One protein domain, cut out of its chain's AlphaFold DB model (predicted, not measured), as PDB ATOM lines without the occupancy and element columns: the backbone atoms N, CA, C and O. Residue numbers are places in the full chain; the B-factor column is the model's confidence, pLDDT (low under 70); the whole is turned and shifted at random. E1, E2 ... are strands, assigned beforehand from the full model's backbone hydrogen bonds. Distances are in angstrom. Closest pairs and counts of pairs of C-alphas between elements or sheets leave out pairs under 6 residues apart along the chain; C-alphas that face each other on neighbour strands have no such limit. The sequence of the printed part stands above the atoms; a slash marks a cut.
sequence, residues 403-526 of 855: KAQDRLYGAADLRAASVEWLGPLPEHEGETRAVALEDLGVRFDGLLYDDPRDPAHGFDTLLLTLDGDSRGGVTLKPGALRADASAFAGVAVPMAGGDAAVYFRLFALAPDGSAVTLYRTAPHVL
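What this domain is: This is residues 403 to 526 of the 855 residues of an uncharacterized protein of Acidobacteria bacterium (UniProt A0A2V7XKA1). Two twisted four-stranded sheets form a sandwich, E1 E8 E7 E6 over E2 E3 E4 E5, with E5 near E6 and E7 at one side and a long loop joining E1 to E2. The printed part has 124 residues, with eight named strands, E1 to E8 in chain order, and no named helix; each sheet is antiparallel in the order just given. The class is all strand, though only 55 residues are in named strands. The whole is compact, with a radius of gyration of the C-alphas of 14.0 A and spans of 42 by 36 by 24 A.

Where its parts are: Find C-alpha 407 at (-24.864, -30.397, 12.524), where E1, residues 407 to 409, begins. Go on to E2, residues 429 to 439, 29.1 A long, and E3, 442 to 450, 26.1 A. E4 is 461 to 465, E5 474 to 476 and E6 489 to 495. E7, 498 to 509, runs 32.1 A; E8, 516 to 520, ends at C-alpha 520, (-27.460, -29.171, 17.073).

How they stand to each other: Look first at E1 and E8, where N 409 and O 518 are 2.8 A apart. E2, E3, E4 and E5 form a meander, each the antiparallel neighbour of the one before: see N 435 and O 446, 2.8 A, N 447 and O 463, 2.9 A, and N 462 and O 476, 2.9 A. E6, E7 and E8 form another: N 491 and O 502, 2.8 A, and N 505 and O 519, 2.9 A. Between the sheets, the closest C-alphas of E5 and E6 are Val 474 and Ala 489, 5.9 A; E1 and E2 are apart.

The domain as a whole: The C-alphas farthest apart, of Pro 455 and Gly 497, are 43.9 A apart. The printed part has no cut. The links E1 to E2 and E5 to E6 are long. No printed residue is under 70 in pLDDT.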
ATOM      1  N   LYS A 403     -16.384 -22.839  17.505       78.50
ATOM      2  CA  LYS A 403     -15.564 -24.061  17.677       78.50
ATOM      3  C   LYS A 403     -15.856 -25.147  16.644       78.50
ATOM      4  O   LYS A 403     -14.965 -25.922  16.316       78.50
ATOM      5  N   ALA A 404     -17.083 -25.198  16.131       86.50
ATOM      6  CA  ALA A 404     -17.517 -26.128  15.093       86.50
ATOM      7  C   ALA A 404     -18.777 -25.596  14.400       86.50
ATOM      8  O   ALA A 404     -19.536 -24.842  15.001       86.50
ATOM      9  N   GLN A 405     -19.025 -26.024  13.161       90.56
ATOM     10  CA  GLN A 405     -20.280 -25.732  12.455       90.56
ATOM     11  C   GLN A 405     -21.481 -26.396  13.148       90.56
ATOM     12  O   GLN A 405     -21.309 -27.270  14.001       90.56
ATOM     13  N   ASP A 406     -22.696 -25.996  12.796       92.50
ATOM     14  CA  ASP A 406     -23.922 -26.712  13.154       92.50
ATOM     15  C   ASP A 406     -23.962 -28.113  12.510       92.50
ATOM     16  O   ASP A 406     -23.204 -28.421  11.582       92.50
ATOM     17  N   ARG A 407     -24.798 -29.017  13.035       92.81
ATOM     18  CA  ARG A 407     -24.864 -30.397  12.524       92.81
ATOM     19  C   ARG A 407     -26.233 -31.030  12.723       92.81
ATOM     20  O   ARG A 407     -26.915 -30.781  13.714       92.81
ATOM     21  N   LEU A 408     -26.594 -31.902  11.781       94.69
ATOM     22  CA  LEU A 408     -27.683 -32.857  11.931       94.69
ATOM     23  C   LEU A 408     -27.152 -34.276  12.124       94.69
ATOM     24  O   LEU A 408     -26.141 -34.652  11.528       94.69
ATOM     25  N   TYR A 409     -27.886 -35.046  12.917       95.50
ATOM     26  CA  TYR A 409     -27.618 -36.443  13.229       95.50
ATOM     27  C   TYR A 409     -28.796 -37.307  12.800       95.50
ATOM     28  O   TYR A 409     -29.965 -36.957  13.021       95.50
ATOM     29  N   GLY A 410     -28.459 -38.444  12.203       95.12
ATOM     30  CA  GLY A 410     -29.376 -39.534  11.918       95.12
ATOM     31  C   GLY A 410     -29.307 -40.635  12.974       95.12
ATOM     32  O   GLY A 410     -28.503 -40.592  13.905       95.12
ATOM     33  N   ALA A 411     -30.107 -41.686  12.786       93.94
ATOM     34  CA  ALA A 411     -30.093 -42.852  13.671       93.94
ATOM     35  C   ALA A 411     -28.707 -43.530  13.743       93.94
ATOM     36  O   ALA A 411     -28.324 -44.035  14.789       93.94
ATOM     37  N   ALA A 412     -27.926 -43.495  12.656       94.00
ATOM     38  CA  ALA A 412     -26.582 -44.077  12.614       94.00
ATOM     39  C   ALA A 412     -25.542 -43.309  13.456       94.00
ATOM     40  O   ALA A 412     -24.523 -43.885  13.841       94.00
ATOM     41  N   ASP A 413     -25.780 -42.024  13.734       95.81
ATOM     42  CA  ASP A 413     -24.919 -41.224  14.609       95.81
ATOM     43  C   ASP A 413     -25.195 -41.515  16.098       95.81
ATOM     44  O   ASP A 413     -24.286 -41.403  16.916       95.81
ATOM     45  N   LEU A 414     -26.427 -41.921  16.444       94.88
ATOM     46  CA  LEU A 414     -26.827 -42.321  17.798       94.88
ATOM     47  C   LEU A 414     -26.514 -43.804  18.027       94.88
ATOM     48  O   LEU A 414     -27.343 -44.690  17.812       94.88
ATOM     49  N   ARG A 415     -25.284 -44.092  18.451       93.94
ATOM     50  CA  ARG A 415     -24.794 -45.469  18.592       93.94
ATOM     51  C   ARG A 415     -25.380 -46.121  19.834       93.94
ATOM     52  O   ARG A 415     -25.413 -45.495  20.884       93.94
ATOM     53  N   ALA A 416     -25.775 -47.390  19.743       93.38
ATOM     54  CA  ALA A 416     -26.171 -48.157  20.921       93.38
ATOM     55  C   ALA A 416     -25.050 -48.138  21.973       93.38
ATOM     56  O   ALA A 416     -23.881 -48.358  21.644       93.38
ATOM     57  N   ALA A 417     -25.410 -47.876  23.226       92.50
ATOM     58  CA  ALA A 417     -24.454 -47.715  24.312       92.50
ATOM     59  C   ALA A 417     -24.943 -48.393  25.594       92.50
ATOM     60  O   ALA A 417     -26.139 -48.567  25.810       92.50
ATOM     61  N   SER A 418     -23.998 -48.756  26.461       90.44
ATOM     62  CA  SER A 418     -24.281 -49.026  27.869       90.44
ATOM     63  C   SER A 418     -23.961 -47.751  28.647       90.44
ATOM     64  O   SER A 418     -22.864 -47.205  28.500       90.44
ATOM     65  N   VAL A 419     -24.944 -47.257  29.397       90.12
ATOM     66  CA  VAL A 419     -24.859 -46.028  30.193       90.12
ATOM     67  C   VAL A 419     -25.194 -46.393  31.632       90.12
ATOM     68  O   VAL A 419     -26.223 -47.020  31.892       90.12
ATOM     69  N   GLU A 420     -24.313 -46.026  32.556       91.06
ATOM     70  CA  GLU A 420     -24.589 -46.104  33.987       91.06
ATOM     71  C   GLU A 420     -25.344 -44.836  34.394       91.06
ATOM     72  O   GLU A 420     -24.767 -43.757  34.485       91.06
ATOM     73  N   TRP A 421     -26.658 -44.957  34.565       93.38
ATOM     74  CA  TRP A 421     -27.514 -43.810  34.854       93.38
ATOM     75  C   TRP A 421     -27.408 -43.384  36.318       93.38
ATOM     76  O   TRP A 421     -27.614 -44.188  37.231       93.38
ATOM     77  N   LEU A 422     -27.151 -42.095  36.541       91.50
ATOM     78  CA  LEU A 422     -27.229 -41.479  37.859       91.50
ATOM     79  C   LEU A 422     -28.676 -41.021  38.096       91.50
ATOM     80  O   LEU A 422     -29.207 -40.159  37.393       91.50
ATOM     81  N   GLY A 423     -29.330 -41.618  39.094       87.81
ATOM     82  CA  GLY A 423     -30.737 -41.359  39.423       87.81
ATOM     83  C   GLY A 423     -31.739 -42.273  38.695       87.81
ATOM     84  O   GLY A 423     -31.352 -43.087  37.857       87.81
ATOM     85  N   PRO A 424     -33.034 -42.203  39.064       91.06
ATOM     86  CA  PRO A 424     -34.070 -43.000  38.419       91.06
ATOM     87  C   PRO A 424     -34.308 -42.520  36.984       91.06
ATOM     88  O   PRO A 424     -34.412 -41.319  36.740       91.06
ATOM     89  N   LEU A 425     -34.454 -43.465  36.052       92.62
ATOM     90  CA  LEU A 425     -34.861 -43.146  34.686       92.62
ATOM     91  C   LEU A 425     -36.213 -42.409  34.677       92.62
ATOM     92  O   LEU A 425     -37.043 -42.670  35.557       92.62
ATOM     93  N   PRO A 426     -36.461 -41.534  33.684       92.50
ATOM     94  CA  PRO A 426     -37.777 -40.936  33.481       92.50
ATOM     95  C   PRO A 426     -38.879 -42.001  33.421       92.50
ATOM     96  O   PRO A 426     -38.628 -43.127  32.982       92.50
ATOM     97  N   GLU A 427     -40.098 -41.650  33.840       94.00
ATOM     98  CA  GLU A 427     -41.267 -42.511  33.625       94.00
ATOM     99  C   GLU A 427     -41.402 -42.835  32.132       94.00
ATOM    100  O   GLU A 427     -41.296 -41.940  31.292       94.00
ATOM    101  N   HIS A 428     -41.589 -44.117  31.818       94.69
ATOM    102  CA  HIS A 428     -41.639 -44.619  30.448       94.69
ATOM    103  C   HIS A 428     -42.590 -45.810  30.313       94.69
ATOM    104  O   HIS A 428     -42.750 -46.592  31.254       94.69
ATOM    105  N   GLU A 429     -43.171 -45.971  29.126       93.06
ATOM    106  CA  GLU A 429     -43.846 -47.203  28.716       93.06
ATOM    107  C   GLU A 429     -42.897 -48.096  27.898       93.06
ATOM    108  O   GLU A 429     -42.046 -47.628  27.146       93.06
ATOM    109  N   GLY A 430     -43.032 -49.416  28.042       90.00
ATOM    110  CA  GLY A 430     -42.275 -50.374  27.233       90.00
ATOM    111  C   GLY A 430     -40.761 -50.396  27.490       90.00
ATOM    112  O   GLY A 430     -40.291 -50.210  28.611       90.00
ATOM    113  N   GLU A 431     -39.995 -50.733  26.449       91.00
ATOM    114  CA  GLU A 431     -38.532 -50.823  26.509       91.00
ATOM    115  C   GLU A 431     -37.879 -49.454  26.288       91.00
ATOM    116  O   GLU A 431     -38.355 -48.645  25.498       91.00
ATOM    117  N   THR A 432     -36.728 -49.226  26.923       94.81
ATOM    118  CA  THR A 432     -35.872 -48.063  26.648       94.81
ATOM    119  C   THR A 432     -34.657 -48.463  25.820       94.81
ATOM    120  O   THR A 432     -34.210 -49.613  25.849       94.81
ATOM    121  N   ARG A 433     -34.082 -47.512  25.075       95.75
ATOM    122  CA  ARG A 433     -32.842 -47.727  24.318       95.75
ATOM    123  C   ARG A 433     -31.802 -46.677  24.680       95.75
ATOM    124  O   ARG A 433     -31.938 -45.509  24.324       95.75
ATOM    125  N   ALA A 434     -30.737 -47.121  25.340       96.38
ATOM    126  CA  ALA A 434     -29.574 -46.290  25.609       96.38
ATOM    127  C   ALA A 434     -28.725 -46.105  24.340       96.38
ATOM    128  O   ALA A 434     -28.398 -47.064  23.628       96.38
ATOM    129  N   VAL A 435     -28.371 -44.856  24.062       96.06
ATOM    130  CA  VAL A 435     -27.551 -44.438  22.924       96.06
ATOM    131  C   VAL A 435     -26.448 -43.492  23.392       96.06
ATOM    132  O   VAL A 435     -26.536 -42.919  24.470       96.06
ATOM    133  N   ALA A 436     -25.410 -43.315  22.588       95.88
ATOM    134  CA  ALA A 436     -24.385 -42.304  22.797       95.88
ATOM    135  C   ALA A 436     -24.160 -41.511  21.509       95.88
ATOM    136  O   ALA A 436     -24.163 -42.069  20.406       95.88
ATOM    137  N   LEU A 437     -23.936 -40.210  21.673       95.81
ATOM    138  CA  LEU A 437     -23.548 -39.287  20.617       95.81
ATOM    139  C   LEU A 437     -22.174 -38.700  20.950       95.81
ATOM    140  O   LEU A 437     -22.007 -38.047  21.975       95.81
ATOM    141  N   GLU A 438     -21.196 -38.907  20.075       94.44
ATOM    142  CA  GLU A 438     -19.874 -38.285  20.188       94.44
ATOM    143  C   GLU A 438     -19.810 -37.053  19.285       94.44
ATOM    144  O   GLU A 438     -19.903 -37.163  18.058       94.44
ATOM    145  N   ASP A 439     -19.653 -35.872  19.881       93.19
ATOM    146  CA  ASP A 439     -19.451 -34.632  19.138       93.19
ATOM    147  C   ASP A 439     -18.724 -33.584  19.982       93.19
ATOM    148  O   ASP A 439     -18.712 -33.656  21.204       93.19
ATOM    149  N   LEU A 440     -18.098 -32.597  19.335       91.44
ATOM    150  CA  LEU A 440     -17.385 -31.498  20.006       91.44
ATOM    151  C   LEU A 440     -16.279 -31.947  20.990       91.44
ATOM    152  O   LEU A 440     -15.849 -31.167  21.835       91.44
ATOM    153  N   GLY A 441     -15.797 -33.190  20.871       90.44
ATOM    154  CA  GLY A 441     -14.824 -33.780  21.797       90.44
ATOM    155  C   GLY A 441     -15.419 -34.254  23.128       90.44
ATOM    156  O   GLY A 441     -14.659 -34.619  24.020       90.44
ATOM    157  N   VAL A 442     -16.748 -34.272  23.255       92.00
ATOM    158  CA  VAL A 442     -17.476 -34.793  24.416       92.00
ATOM    159  C   VAL A 442     -18.412 -35.929  23.996       92.00
ATOM    160  O   VAL A 442     -18.770 -36.080  22.823       92.00
ATOM    161  N   ARG A 443     -18.802 -36.753  24.966       93.25
ATOM    162  CA  ARG A 443     -19.815 -37.791  24.794       93.25
ATOM    163  C   ARG A 443     -21.109 -37.318  25.445       93.25
ATOM    164  O   ARG A 443     -21.094 -36.929  26.604       93.25
ATOM    165  N   PHE A 444     -22.204 -37.383  24.699       95.44
ATOM    166  CA  PHE A 444     -23.553 -37.230  25.224       95.44
ATOM    167  C   PHE A 444     -24.170 -38.617  25.380       95.44
ATOM    168  O   PHE A 444     -24.272 -39.360  24.399       95.44
ATOM    169  N   ASP A 445     -24.580 -38.965  26.593       96.00
ATOM    170  CA  ASP A 445     -25.340 -40.179  26.857       96.00
ATOM    171  C   ASP A 445     -26.830 -39.902  26.651       96.00
ATOM    172  O   ASP A 445     -27.353 -38.866  27.060       96.00
ATOM    173  N   GLY A 446     -27.519 -40.812  25.968       95.88
ATOM    174  CA  GLY A 446     -28.901 -40.625  25.562       95.88
ATOM    175  C   GLY A 446     -29.802 -41.804  25.884       95.88
ATOM    176  O   GLY A 446     -29.364 -42.954  25.923       95.88
ATOM    177  N   LEU A 447     -31.085 -41.516  26.085       96.62
ATOM    178  CA  LEU A 447     -32.131 -42.509  26.305       96.62
ATOM    179  C   LEU A 447     -33.305 -42.221  25.376       96.62
ATOM    180  O   LEU A 447     -33.932 -41.167  25.483       96.62
ATOM    181  N   LEU A 448     -33.607 -43.166  24.491       96.94
ATOM    182  CA  LEU A 448     -34.875 -43.197  23.773       96.94
ATOM    183  C   LEU A 448     -35.904 -43.943  24.622       96.94
ATOM    184  O   LEU A 448     -35.618 -45.044  25.106       96.94
ATOM    185  N   TYR A 449     -37.082 -43.352  24.793       96.31
ATOM    186  CA  TYR A 449     -38.188 -43.948  25.539       96.31
ATOM    187  C   TYR A 449     -39.549 -43.451  25.024       96.31
ATOM    188  O   TYR A 449     -39.597 -42.508  24.233       96.31
ATOM    189  N   ASP A 450     -40.611 -44.139  25.442       96.69
ATOM    190  CA  ASP A 450     -42.017 -43.784  25.212       96.69
ATOM    191  C   ASP A 450     -42.551 -43.058  26.456       96.69
ATOM    192  O   ASP A 450     -42.516 -43.620  27.555       96.69
ATOM    193  N   ASP A 451     -42.949 -41.796  26.334       94.69
ATOM    194  CA  ASP A 451     -43.414 -40.980  27.458       94.69
ATOM    195  C   ASP A 451     -44.911 -41.217  27.762       94.69
ATOM    196  O   ASP A 451     -45.766 -40.744  27.009       94.69
ATOM    197  N   PRO A 452     -45.271 -41.810  28.921       93.62
ATOM    198  CA  PRO A 452     -46.649 -42.207  29.255       93.62
ATOM    199  C   PRO A 452     -47.634 -41.036  29.374       93.62
ATOM    200  O   PRO A 452     -48.834 -41.227  29.581       93.62
ATOM    201  N   ARG A 453     -47.137 -39.796  29.353       91.75
ATOM    202  CA  ARG A 453     -47.946 -38.585  29.538       91.75
ATOM    203  C   ARG A 453     -48.588 -38.099  28.246       91.75
ATOM    204  O   ARG A 453     -49.355 -37.133  28.296       91.75
ATOM    205  N   ASP A 454     -48.282 -38.715  27.112       88.56
ATOM    206  CA  ASP A 454     -48.885 -38.358  25.838       88.56
ATOM    207  C   ASP A 454     -49.413 -39.590  25.075       88.56
ATOM    208  O   ASP A 454     -49.235 -40.717  25.525       88.56
ATOM    209  N   PRO A 455     -50.212 -39.392  24.009       87.00
ATOM    210  CA  PRO A 455     -50.898 -40.489  23.336       87.00
ATOM    211  C   PRO A 455     -50.043 -41.179  22.260       87.00
ATOM    212  O   PRO A 455     -50.596 -41.966  21.485       87.00
ATOM    213  N   ALA A 456     -48.758 -40.834  22.112       86.69
ATOM    214  CA  ALA A 456     -47.863 -41.544  21.210       86.69
ATOM    215  C   ALA A 456     -47.565 -42.955  21.751       86.69
ATOM    216  O   ALA A 456     -47.818 -43.263  22.907       86.69
ATOM    217  N   HIS A 457     -47.094 -43.836  20.868       89.19
ATOM    218  CA  HIS A 457     -46.673 -45.184  21.237       89.19
ATOM    219  C   HIS A 457     -45.359 -45.515  20.534       89.19
ATOM    220  O   HIS A 457     -45.202 -45.229  19.339       89.19
ATOM    221  N   GLY A 458     -44.456 -46.184  21.248       92.94
ATOM    222  CA  GLY A 458     -43.072 -46.409  20.835       92.94
ATOM    223  C   GLY A 458     -42.174 -45.222  21.182       92.94
ATOM    224  O   GLY A 458     -42.584 -44.288  21.857       92.94
ATOM    225  N   PHE A 459     -40.925 -45.238  20.718       95.69
ATOM    226  CA  PHE A 459     -39.985 -44.156  20.999       95.69
ATOM    227  C   PHE A 459     -40.489 -42.823  20.443       95.69
ATOM    228  O   PHE A 459     -40.533 -42.613  19.229       95.69
ATOM    229  N   ASP A 460     -40.797 -41.909  21.351       94.50
ATOM    230  CA  ASP A 460     -41.265 -40.559  21.055       94.50
ATOM    231  C   ASP A 460     -40.381 -39.497  21.728       94.50
ATOM    232  O   ASP A 460     -40.441 -38.322  21.377       94.50
ATOM    233  N   THR A 461     -39.510 -39.899  22.657       96.62
ATOM    234  CA  THR A 461     -38.721 -38.975  23.463       96.62
ATOM    235  C   THR A 461     -37.251 -39.368  23.483       96.62
ATOM    236  O   THR A 461     -36.898 -40.541  23.591       96.62
ATOM    237  N   LEU A 462     -36.376 -38.364  23.389       97.19
ATOM    238  CA  LEU A 462     -34.932 -38.495  23.562       97.19
ATOM    239  C   LEU A 462     -34.476 -37.633  24.743       97.19
ATOM    240  O   LEU A 462     -34.541 -36.406  24.680       97.19
ATOM    241  N   LEU A 463     -33.968 -38.265  25.797       96.50
ATOM    242  CA  LEU A 463     -33.165 -37.599  26.823       96.50
ATOM    243  C   LEU A 463     -31.701 -37.579  26.366       96.50
ATOM    244  O   LEU A 463     -31.212 -38.610  25.914       96.50
ATOM    245  N   LEU A 464     -31.008 -36.446  26.498       95.94
ATOM    246  CA  LEU A 464     -29.555 -36.324  26.313       95.94
ATOM    247  C   LEU A 464     -28.909 -35.693  27.548       95.94
ATOM    248  O   LEU A 464     -29.382 -34.669  28.036       95.94
ATOM    249  N   THR A 465     -27.809 -36.267  28.021       94.06
ATOM    250  CA  THR A 465     -27.051 -35.818  29.198       94.06
ATOM    251  C   THR A 465     -25.547 -35.848  28.892       94.06
ATOM    252  O   THR A 465     -25.127 -36.457  27.908       94.06
ATOM    253  N   LEU A 466     -24.725 -35.163  29.693       91.19
ATOM    254  CA  LEU A 466     -23.259 -35.164  29.532       91.19
ATOM    255  C   LEU A 466     -22.548 -36.232  30.378       91.19
ATOM    256  O   LEU A 466     -21.401 -36.566  30.101       91.19
ATOM    257  N   ASP A 467     -23.199 -36.724  31.427       85.94
ATOM    258  CA  ASP A 467     -22.579 -37.490  32.515       85.94
ATOM    259  C   ASP A 467     -23.437 -38.676  32.990       85.94
ATOM    260  O   ASP A 467     -23.155 -39.278  34.024       85.94
ATOM    261  N   GLY A 468     -24.508 -38.999  32.261       87.81
ATOM    262  CA  GLY A 468     -25.477 -40.013  32.667       87.81
ATOM    263  C   GLY A 468     -26.444 -39.572  33.778       87.81
ATOM    264  O   GLY A 468     -27.255 -40.398  34.199       87.81
ATOM    265  N   ASP A 469     -26.436 -38.311  34.247       90.06
ATOM    266  CA  ASP A 469     -27.452 -37.829  35.200       90.06
ATOM    267  C   ASP A 469     -28.805 -37.636  34.515       90.06
ATOM    268  O   ASP A 469     -29.052 -36.681  33.773       90.06
ATOM    269  N   SER A 470     -29.715 -38.558  34.824       86.19
ATOM    270  CA  SER A 470     -31.090 -38.595  34.324       86.19
ATOM    271  C   SER A 470     -31.911 -37.337  34.649       86.19
ATOM    272  O   SER A 470     -32.911 -37.075  33.980       86.19
ATOM    273  N   ARG A 471     -31.498 -36.539  35.644       83.75
ATOM    274  CA  ARG A 471     -32.174 -35.297  36.064       83.75
ATOM    275  C   ARG A 471     -31.522 -34.029  35.511       83.75
ATOM    276  O   ARG A 471     -32.168 -32.984  35.520       83.75
ATOM    277  N   GLY A 472     -30.264 -34.108  35.074       79.06
ATOM    278  CA  GLY A 472     -29.469 -32.966  34.600       79.06
ATOM    279  C   GLY A 472     -29.486 -32.753  33.082       79.06
ATOM    280  O   GLY A 472     -28.914 -31.781  32.593       79.06
ATOM    281  N   GLY A 473     -30.116 -33.659  32.330       85.81
ATOM    282  CA  GLY A 473     -30.152 -33.627  30.868       85.81
ATOM    283  C   GLY A 473     -31.233 -32.751  30.238       85.81
ATOM    284  O   GLY A 473     -32.049 -32.114  30.904       85.81
ATOM    285  N   VAL A 474     -31.268 -32.780  28.906       93.81
ATOM    286  CA  VAL A 474     -32.323 -32.179  28.087       93.81
ATOM    287  C   VAL A 474     -33.232 -33.244  27.496       93.81
ATOM    288  O   VAL A 474     -32.779 -34.185  26.849       93.81
ATOM    289  N   THR A 475     -34.536 -33.068  27.687       94.81
ATOM    290  CA  THR A 475     -35.568 -33.921  27.094       94.81
ATOM    291  C   THR A 475     -36.083 -33.289  25.809       94.81
ATOM    292  O   THR A 475     -36.514 -32.135  25.794       94.81
ATOM    293  N   LEU A 476     -36.051 -34.053  24.722       96.12
ATOM    294  CA  LEU A 476     -36.415 -33.616  23.384       96.12
ATOM    295  C   LEU A 476     -37.533 -34.496  22.837       96.12
ATOM    296  O   LEU A 476     -37.434 -35.720  22.873       96.12
ATOM    297  N   LYS A 477     -38.549 -33.863  22.252       93.94
ATOM    298  CA  LYS A 477     -39.628 -34.542  21.529       93.94
ATOM    299  C   LYS A 477     -39.706 -34.080  20.074       93.94
ATOM    300  O   LYS A 477     -39.496 -32.887  19.807       93.94
ATOM    301  N   PRO A 478     -40.038 -34.975  19.124       91.69
ATOM    302  CA  PRO A 478     -40.516 -34.559  17.827       91.69
ATOM    303  C   PRO A 478     -41.842 -33.832  18.042       91.69
ATOM    304  O   PRO A 478     -42.710 -34.248  18.801       91.69
ATOM    305  N   GLY A 479     -41.986 -32.683  17.403       82.75
ATOM    306  CA  GLY A 479     -43.144 -31.825  17.591       82.75
ATOM    307  C   GLY A 479     -43.427 -31.067  16.314       82.75
ATOM    308  O   GLY A 479     -42.512 -30.864  15.506       82.75
ATOM    309  N   ALA A 480     -44.687 -30.657  16.152       86.19
ATOM    310  CA  ALA A 480     -45.111 -29.817  15.040       86.19
ATOM    311  C   ALA A 480     -44.165 -28.623  14.898       86.19
ATOM    312  O   ALA A 480     -43.770 -28.031  15.904       86.19
ATOM    313  N   LEU A 481     -43.805 -28.302  13.657       86.81
ATOM    314  CA  LEU A 481     -42.904 -27.192  13.385       86.81
ATOM    315  C   LEU A 481     -43.568 -25.875  13.791       86.81
ATOM    316  O   LEU A 481     -44.741 -25.649  13.477       86.81
ATOM    317  N   ARG A 482     -42.821 -25.025  14.492       81.25
ATOM    318  CA  ARG A 482     -43.289 -23.737  15.022       81.25
ATOM    319  C   ARG A 482     -42.455 -22.604  14.438       81.25
ATOM    320  O   ARG A 482     -41.328 -22.811  14.022       81.25
ATOM    321  N   ALA A 483     -42.985 -21.389  14.434       77.19
ATOM    322  CA  ALA A 483     -42.198 -20.191  14.126       77.19
ATOM    323  C   ALA A 483     -41.576 -19.596  15.410       77.19
ATOM    324  O   ALA A 483     -41.565 -18.383  15.600       77.19
ATOM    325  N   ASP A 484     -41.126 -20.452  16.335       88.81
ATOM    326  CA  ASP A 484     -40.543 -20.067  17.621       88.81
ATOM    327  C   ASP A 484     -39.432 -21.044  18.050       88.81
ATOM    328  O   ASP A 484     -39.201 -22.074  17.420       88.81
ATOM    329  N   ALA A 485     -38.735 -20.717  19.140       91.31
ATOM    330  CA  ALA A 485     -37.607 -21.500  19.642       91.31
ATOM    331  C   ALA A 485     -37.962 -22.448  20.809       91.31
ATOM    332  O   ALA A 485     -37.066 -22.955  21.489       91.31
ATOM    333  N   SER A 486     -39.249 -22.658  21.106       90.44
ATOM    334  CA  SER A 486     -39.713 -23.397  22.296       90.44
ATOM    335  C   SER A 486     -39.330 -24.878  22.296       90.44
ATOM    336  O   SER A 486     -39.211 -25.476  23.359       90.44
ATOM    337  N   ALA A 487     -39.116 -25.460  21.115       92.88
ATOM    338  CA  ALA A 487     -38.749 -26.863  20.952       92.88
ATOM    339  C   ALA A 487     -37.230 -27.122  21.035       92.88
ATOM    340  O   ALA A 487     -36.800 -28.268  20.905       92.88
ATOM    341  N   PHE A 488     -36.420 -26.073  21.229       95.69
ATOM    342  CA  PHE A 488     -34.989 -26.210  21.487       95.69
ATOM    343  C   PHE A 488     -34.707 -26.341  22.976       95.69
ATOM    344  O   PHE A 488     -35.153 -25.508  23.766       95.69
ATOM    345  N   ALA A 489     -33.852 -27.297  23.325       94.81
ATOM    346  CA  ALA A 489     -33.314 -27.448  24.669       94.81
ATOM    347  C   ALA A 489     -31.789 -27.308  24.646       94.81
ATOM    348  O   ALA A 489     -31.130 -27.835  23.751       94.81
ATOM    349  N   GLY A 490     -31.249 -26.537  25.589       94.06
ATOM    350  CA  GLY A 490     -29.836 -26.168  25.640       94.06
ATOM    351  C   GLY A 490     -29.078 -26.895  26.740       94.06
ATOM    352  O   GLY A 490     -29.609 -27.072  27.832       94.06
ATOM    353  N   VAL A 491     -27.832 -27.260  26.457       92.44
ATOM    354  CA  VAL A 491     -26.857 -27.781  27.423       92.44
ATOM    355  C   VAL A 491     -25.607 -26.905  27.365       92.44
ATOM    356  O   VAL A 491     -25.177 -26.504  26.281       92.44
ATOM    357  N   ALA A 492     -25.021 -26.602  28.523       92.94
ATOM    358  CA  ALA A 492     -23.706 -25.976  28.597       92.94
ATOM    359  C   ALA A 492     -22.626 -27.042  28.373       92.94
ATOM    360  O   ALA A 492     -22.568 -28.033  29.098       92.94
ATOM    361  N   VAL A 493     -21.791 -26.854  27.355       92.31
ATOM    362  CA  VAL A 493     -20.712 -27.776  26.996       92.31
ATOM    363  C   VAL A 493     -19.374 -27.110  27.316       92.31
ATOM    364  O   VAL A 493     -19.080 -26.061  26.729       92.31
ATOM    365  N   PRO A 494     -18.541 -27.696  28.195       89.88
ATOM    366  CA  PRO A 494     -17.209 -27.177  28.469       89.88
ATOM    367  C   PRO A 494     -16.336 -27.231  27.218       89.88
ATOM    368  O   PRO A 494     -16.169 -28.288  26.606       89.88
ATOM    369  N   MET A 495     -15.755 -26.097  26.827       87.00
ATOM    370  CA  MET A 495     -14.871 -26.013  25.665       87.00
ATOM    371  C   MET A 495     -13.582 -25.255  25.984       87.00
ATOM    372  O   MET A 495     -13.455 -24.555  26.990       87.00
ATOM    373  N   ALA A 496     -12.594 -25.365  25.091       82.19
ATOM    374  CA  ALA A 496     -11.364 -24.590  25.198       82.19
ATOM    375  C   ALA A 496     -11.677 -23.082  25.207       82.19
ATOM    376  O   ALA A 496     -12.109 -22.512  24.196       82.19
ATOM    377  N   GLY A 497     -11.426 -22.452  26.354       80.31
ATOM    378  CA  GLY A 497     -11.695 -21.045  26.621       80.31
ATOM    379  C   GLY A 497     -12.974 -20.776  27.420       80.31
ATOM    380  O   GLY A 497     -13.215 -19.617  27.713       80.31
ATOM    381  N   GLY A 498     -13.803 -21.759  27.759       86.81
ATOM    382  CA  GLY A 498     -15.022 -21.564  28.557       86.81
ATOM    383  C   GLY A 498     -16.225 -22.307  27.988       86.81
ATOM    384  O   GLY A 498     -16.123 -22.952  26.942       86.81
ATOM    385  N   ASP A 499     -17.354 -22.206  28.679       90.88
ATOM    386  CA  ASP A 499     -18.562 -22.953  28.339       90.88
ATOM    387  C   ASP A 499     -19.265 -22.371  27.107       90.88
ATOM    388  O   ASP A 499     -19.423 -21.157  26.958       90.88
ATOM    389  N   ALA A 500     -19.698 -23.257  26.212       93.19
ATOM    390  CA  ALA A 500     -20.520 -22.917  25.058       93.19
ATOM    391  C   ALA A 500     -21.933 -23.466  25.250       93.19
ATOM    392  O   ALA A 500     -22.115 -24.608  25.673       93.19
ATOM    393  N   ALA A 501     -22.946 -22.678  24.897       93.25
ATOM    394  CA  ALA A 501     -24.315 -23.164  24.910       93.25
ATOM    395  C   ALA A 501     -24.594 -23.907  23.606       93.25
ATOM    396  O   ALA A 501     -24.436 -23.367  22.510       93.25
ATOM    397  N   VAL A 502     -25.024 -25.155  23.734       94.69
ATOM    398  CA  VAL A 502     -25.362 -26.017  22.609       94.69
ATOM    399  C   VAL A 502     -26.831 -26.374  22.712       94.69
ATOM    400  O   VAL A 502     -27.259 -26.986  23.687       94.69
ATOM    401  N   TYR A 503     -27.609 -25.988  21.706       96.94
ATOM    402  CA  TYR A 503     -29.034 -26.280  21.652       96.94
ATOM    403  C   TYR A 503     -29.315 -27.419  20.693       96.94
ATOM    404  O   TYR A 503     -28.810 -27.444  19.570       96.94
ATOM    405  N   PHE A 504     -30.184 -28.319  21.134       97.31
ATOM    406  CA  PHE A 504     -30.665 -29.445  20.365       97.31
ATOM    407  C   PHE A 504     -32.134 -29.276  19.996       97.31
ATOM    408  O   PHE A 504     -32.933 -28.756  20.777       97.31
ATOM    409  N   ARG A 505     -32.490 -29.763  18.807       96.81
ATOM    410  CA  ARG A 505     -33.867 -29.847  18.319       96.81
ATOM    411  C   ARG A 505     -34.097 -31.187  17.637       96.81
ATOM    412  O   ARG A 505     -33.495 -31.477  16.607       96.81
ATOM    413  N   LEU A 506     -34.989 -31.999  18.196       97.12
ATOM    414  CA  LEU A 506     -35.374 -33.284  17.612       97.12
ATOM    415  C   LEU A 506     -36.503 -33.085  16.598       97.12
ATOM    416  O   LEU A 506     -37.666 -33.024  16.972       97.12
ATOM    417  N   PHE A 507     -36.186 -32.965  15.312       95.56
ATOM    418  CA  PHE A 507     -37.191 -32.751  14.269       95.56
ATOM    419  C   PHE A 507     -38.030 -33.989  13.951       95.56
ATOM    420  O   PHE A 507     -39.175 -33.841  13.529       95.56
ATOM    421  N   ALA A 508     -37.466 -35.189  14.091       94.25
ATOM    422  CA  ALA A 508     -38.168 -36.441  13.832       94.25
ATOM    423  C   ALA A 508     -37.550 -37.595  14.627       94.25
ATOM    424  O   ALA A 508     -36.330 -37.649  14.790       94.25
ATOM    425  N   LEU A 509     -38.402 -38.522  15.058       95.94
ATOM    426  CA  LEU A 509     -38.045 -39.794  15.677       95.94
ATOM    427  C   LEU A 509     -39.107 -40.823  15.264       95.94
ATOM    428  O   LEU A 509     -40.299 -40.563  15.411       95.94
ATOM    429  N   ALA A 510     -38.684 -41.940  14.674       95.44
ATOM    430  CA  ALA A 510     -39.578 -43.054  14.371       95.44
ATOM    431  C   ALA A 510     -39.892 -43.853  15.651       95.44
ATOM    432  O   ALA A 510     -38.979 -44.022  16.462       95.44
ATOM    433  N   PRO A 511     -41.105 -44.428  15.795       94.31
ATOM    434  CA  PRO A 511     -41.497 -45.203  16.981       94.31
ATOM    435  C   PRO A 511     -40.581 -46.386  17.332       94.31
ATOM    436  O   PRO A 511     -40.533 -46.831  18.471       94.31
ATOM    437  N   ASP A 512     -39.838 -46.924  16.366       93.00
ATOM    438  CA  ASP A 512     -38.870 -48.013  16.562       93.00
ATOM    439  C   ASP A 512     -37.411 -47.516  16.703       93.00
ATOM    440  O   ASP A 512     -36.467 -48.304  16.862       93.00
ATOM    441  N   GLY A 513     -37.213 -46.196  16.649       91.88
ATOM    442  CA  GLY A 513     -35.921 -45.517  16.692       91.88
ATOM    443  C   GLY A 513     -35.069 -45.724  15.437       91.88
ATOM    444  O   GLY A 513     -33.879 -45.422  15.466       91.88
ATOM    445  N   SER A 514     -35.634 -46.264  14.349       93.12
ATOM    446  CA  SER A 514     -34.900 -46.550  13.104       93.12
ATOM    447  C   SER A 514     -34.551 -45.293  12.303       93.12
ATOM    448  O   SER A 514     -33.581 -45.288  11.544       93.12
ATOM    449  N   ALA A 515     -35.310 -44.211  12.493       93.12
ATOM    450  CA  ALA A 515     -35.064 -42.914  11.883       93.12
ATOM    451  C   ALA A 515     -35.073 -41.815  12.945       93.12
ATOM    452  O   ALA A 515     -35.987 -41.725  13.762       93.12
ATOM    453  N   VAL A 516     -34.053 -40.961  12.897       95.38
ATOM    454  CA  VAL A 516     -33.885 -39.808  13.783       95.38
ATOM    455  C   VAL A 516     -33.451 -38.619  12.940       95.38
ATOM    456  O   VAL A 516     -32.717 -38.772  11.965       95.38
ATOM    457  N   THR A 517     -33.920 -37.428  13.288       95.62
ATOM    458  CA  THR A 517     -33.405 -36.167  12.755       95.62
ATOM    459  C   THR A 517     -33.199 -35.224  13.925       95.62
ATOM    460  O   THR A 517     -34.124 -34.530  14.343       95.62
ATOM    461  N   LEU A 518     -31.991 -35.227  14.475       97.12
ATOM    462  CA  LEU A 518     -31.598 -34.375  15.591       97.12
ATOM    463  C   LEU A 518     -30.699 -33.261  15.062       97.12
ATOM    464  O   LEU A 518     -29.690 -33.540  14.427       97.12
ATOM    465  N   TYR A 519     -31.053 -32.009  15.308       96.62
ATOM    466  CA  TYR A 519     -30.219 -30.852  15.000       96.62
ATOM    467  C   TYR A 519     -29.491 -30.363  16.251       96.62
ATOM    468  O   TYR A 519     -30.067 -30.390  17.340       96.62
ATOM    469  N   ARG A 520     -28.265 -29.867  16.068       95.56
ATOM    470  CA  ARG A 520     -27.460 -29.171  17.073       95.56
ATOM    471  C   ARG A 520     -26.923 -27.851  16.514       95.56
ATOM    472  O   ARG A 520     -26.311 -27.838  15.444       95.56
ATOM    473  N   THR A 521     -27.058 -26.768  17.280       96.25
ATOM    474  CA  THR A 521     -26.453 -25.458  16.968       96.25
ATOM    475  C   THR A 521     -24.937 -25.463  17.070       96.25
ATOM    476  O   THR A 521     -24.382 -26.127  17.946       96.25
ATOM    477  N   ALA A 522     -24.265 -24.646  16.256       93.38
ATOM    478  CA  ALA A 522     -22.849 -24.326  16.424       93.38
ATOM    479  C   ALA A 522     -22.533 -23.864  17.869       93.38
ATOM    480  O   ALA A 522     -23.275 -23.044  18.414       93.38
ATOM    481  N   PRO A 523     -21.471 -24.379  18.517       92.94
ATOM    482  CA  PRO A 523     -21.038 -23.891  19.820       92.94
ATOM    483  C   PRO A 523     -20.275 -22.572  19.689       92.94
ATOM    484  O   PRO A 523     -19.207 -22.504  19.067       92.94
ATOM    485  N   HIS A 524     -20.798 -21.543  20.350       93.44
ATOM    486  CA  HIS A 524     -20.126 -20.265  20.520       93.44
ATOM    487  C   HIS A 524     -19.890 -19.989  21.999       93.44
ATOM    488  O   HIS A 524     -20.782 -20.163  22.832       93.44
ATOM    489  N   VAL A 525     -18.685 -19.518  22.318       92.06
ATOM    490  CA  VAL A 525     -18.387 -19.010  23.657       92.06
ATOM    491  C   VAL A 525     -18.637 -17.507  23.677       92.06
ATOM    492  O   VAL A 525     -18.030 -16.770  22.899       92.06
ATOM    493  N   LEU A 526     -19.526 -17.064  24.565       93.56
ATOM    494  CA  LEU A 526     -19.805 -15.648  24.781       93.56
ATOM    495  C   LEU A 526     -18.668 -15.017  25.593       93.56
ATOM    496  O   LEU A 526     -18.303 -15.515  26.655       93.56
TER     497      LEU A 526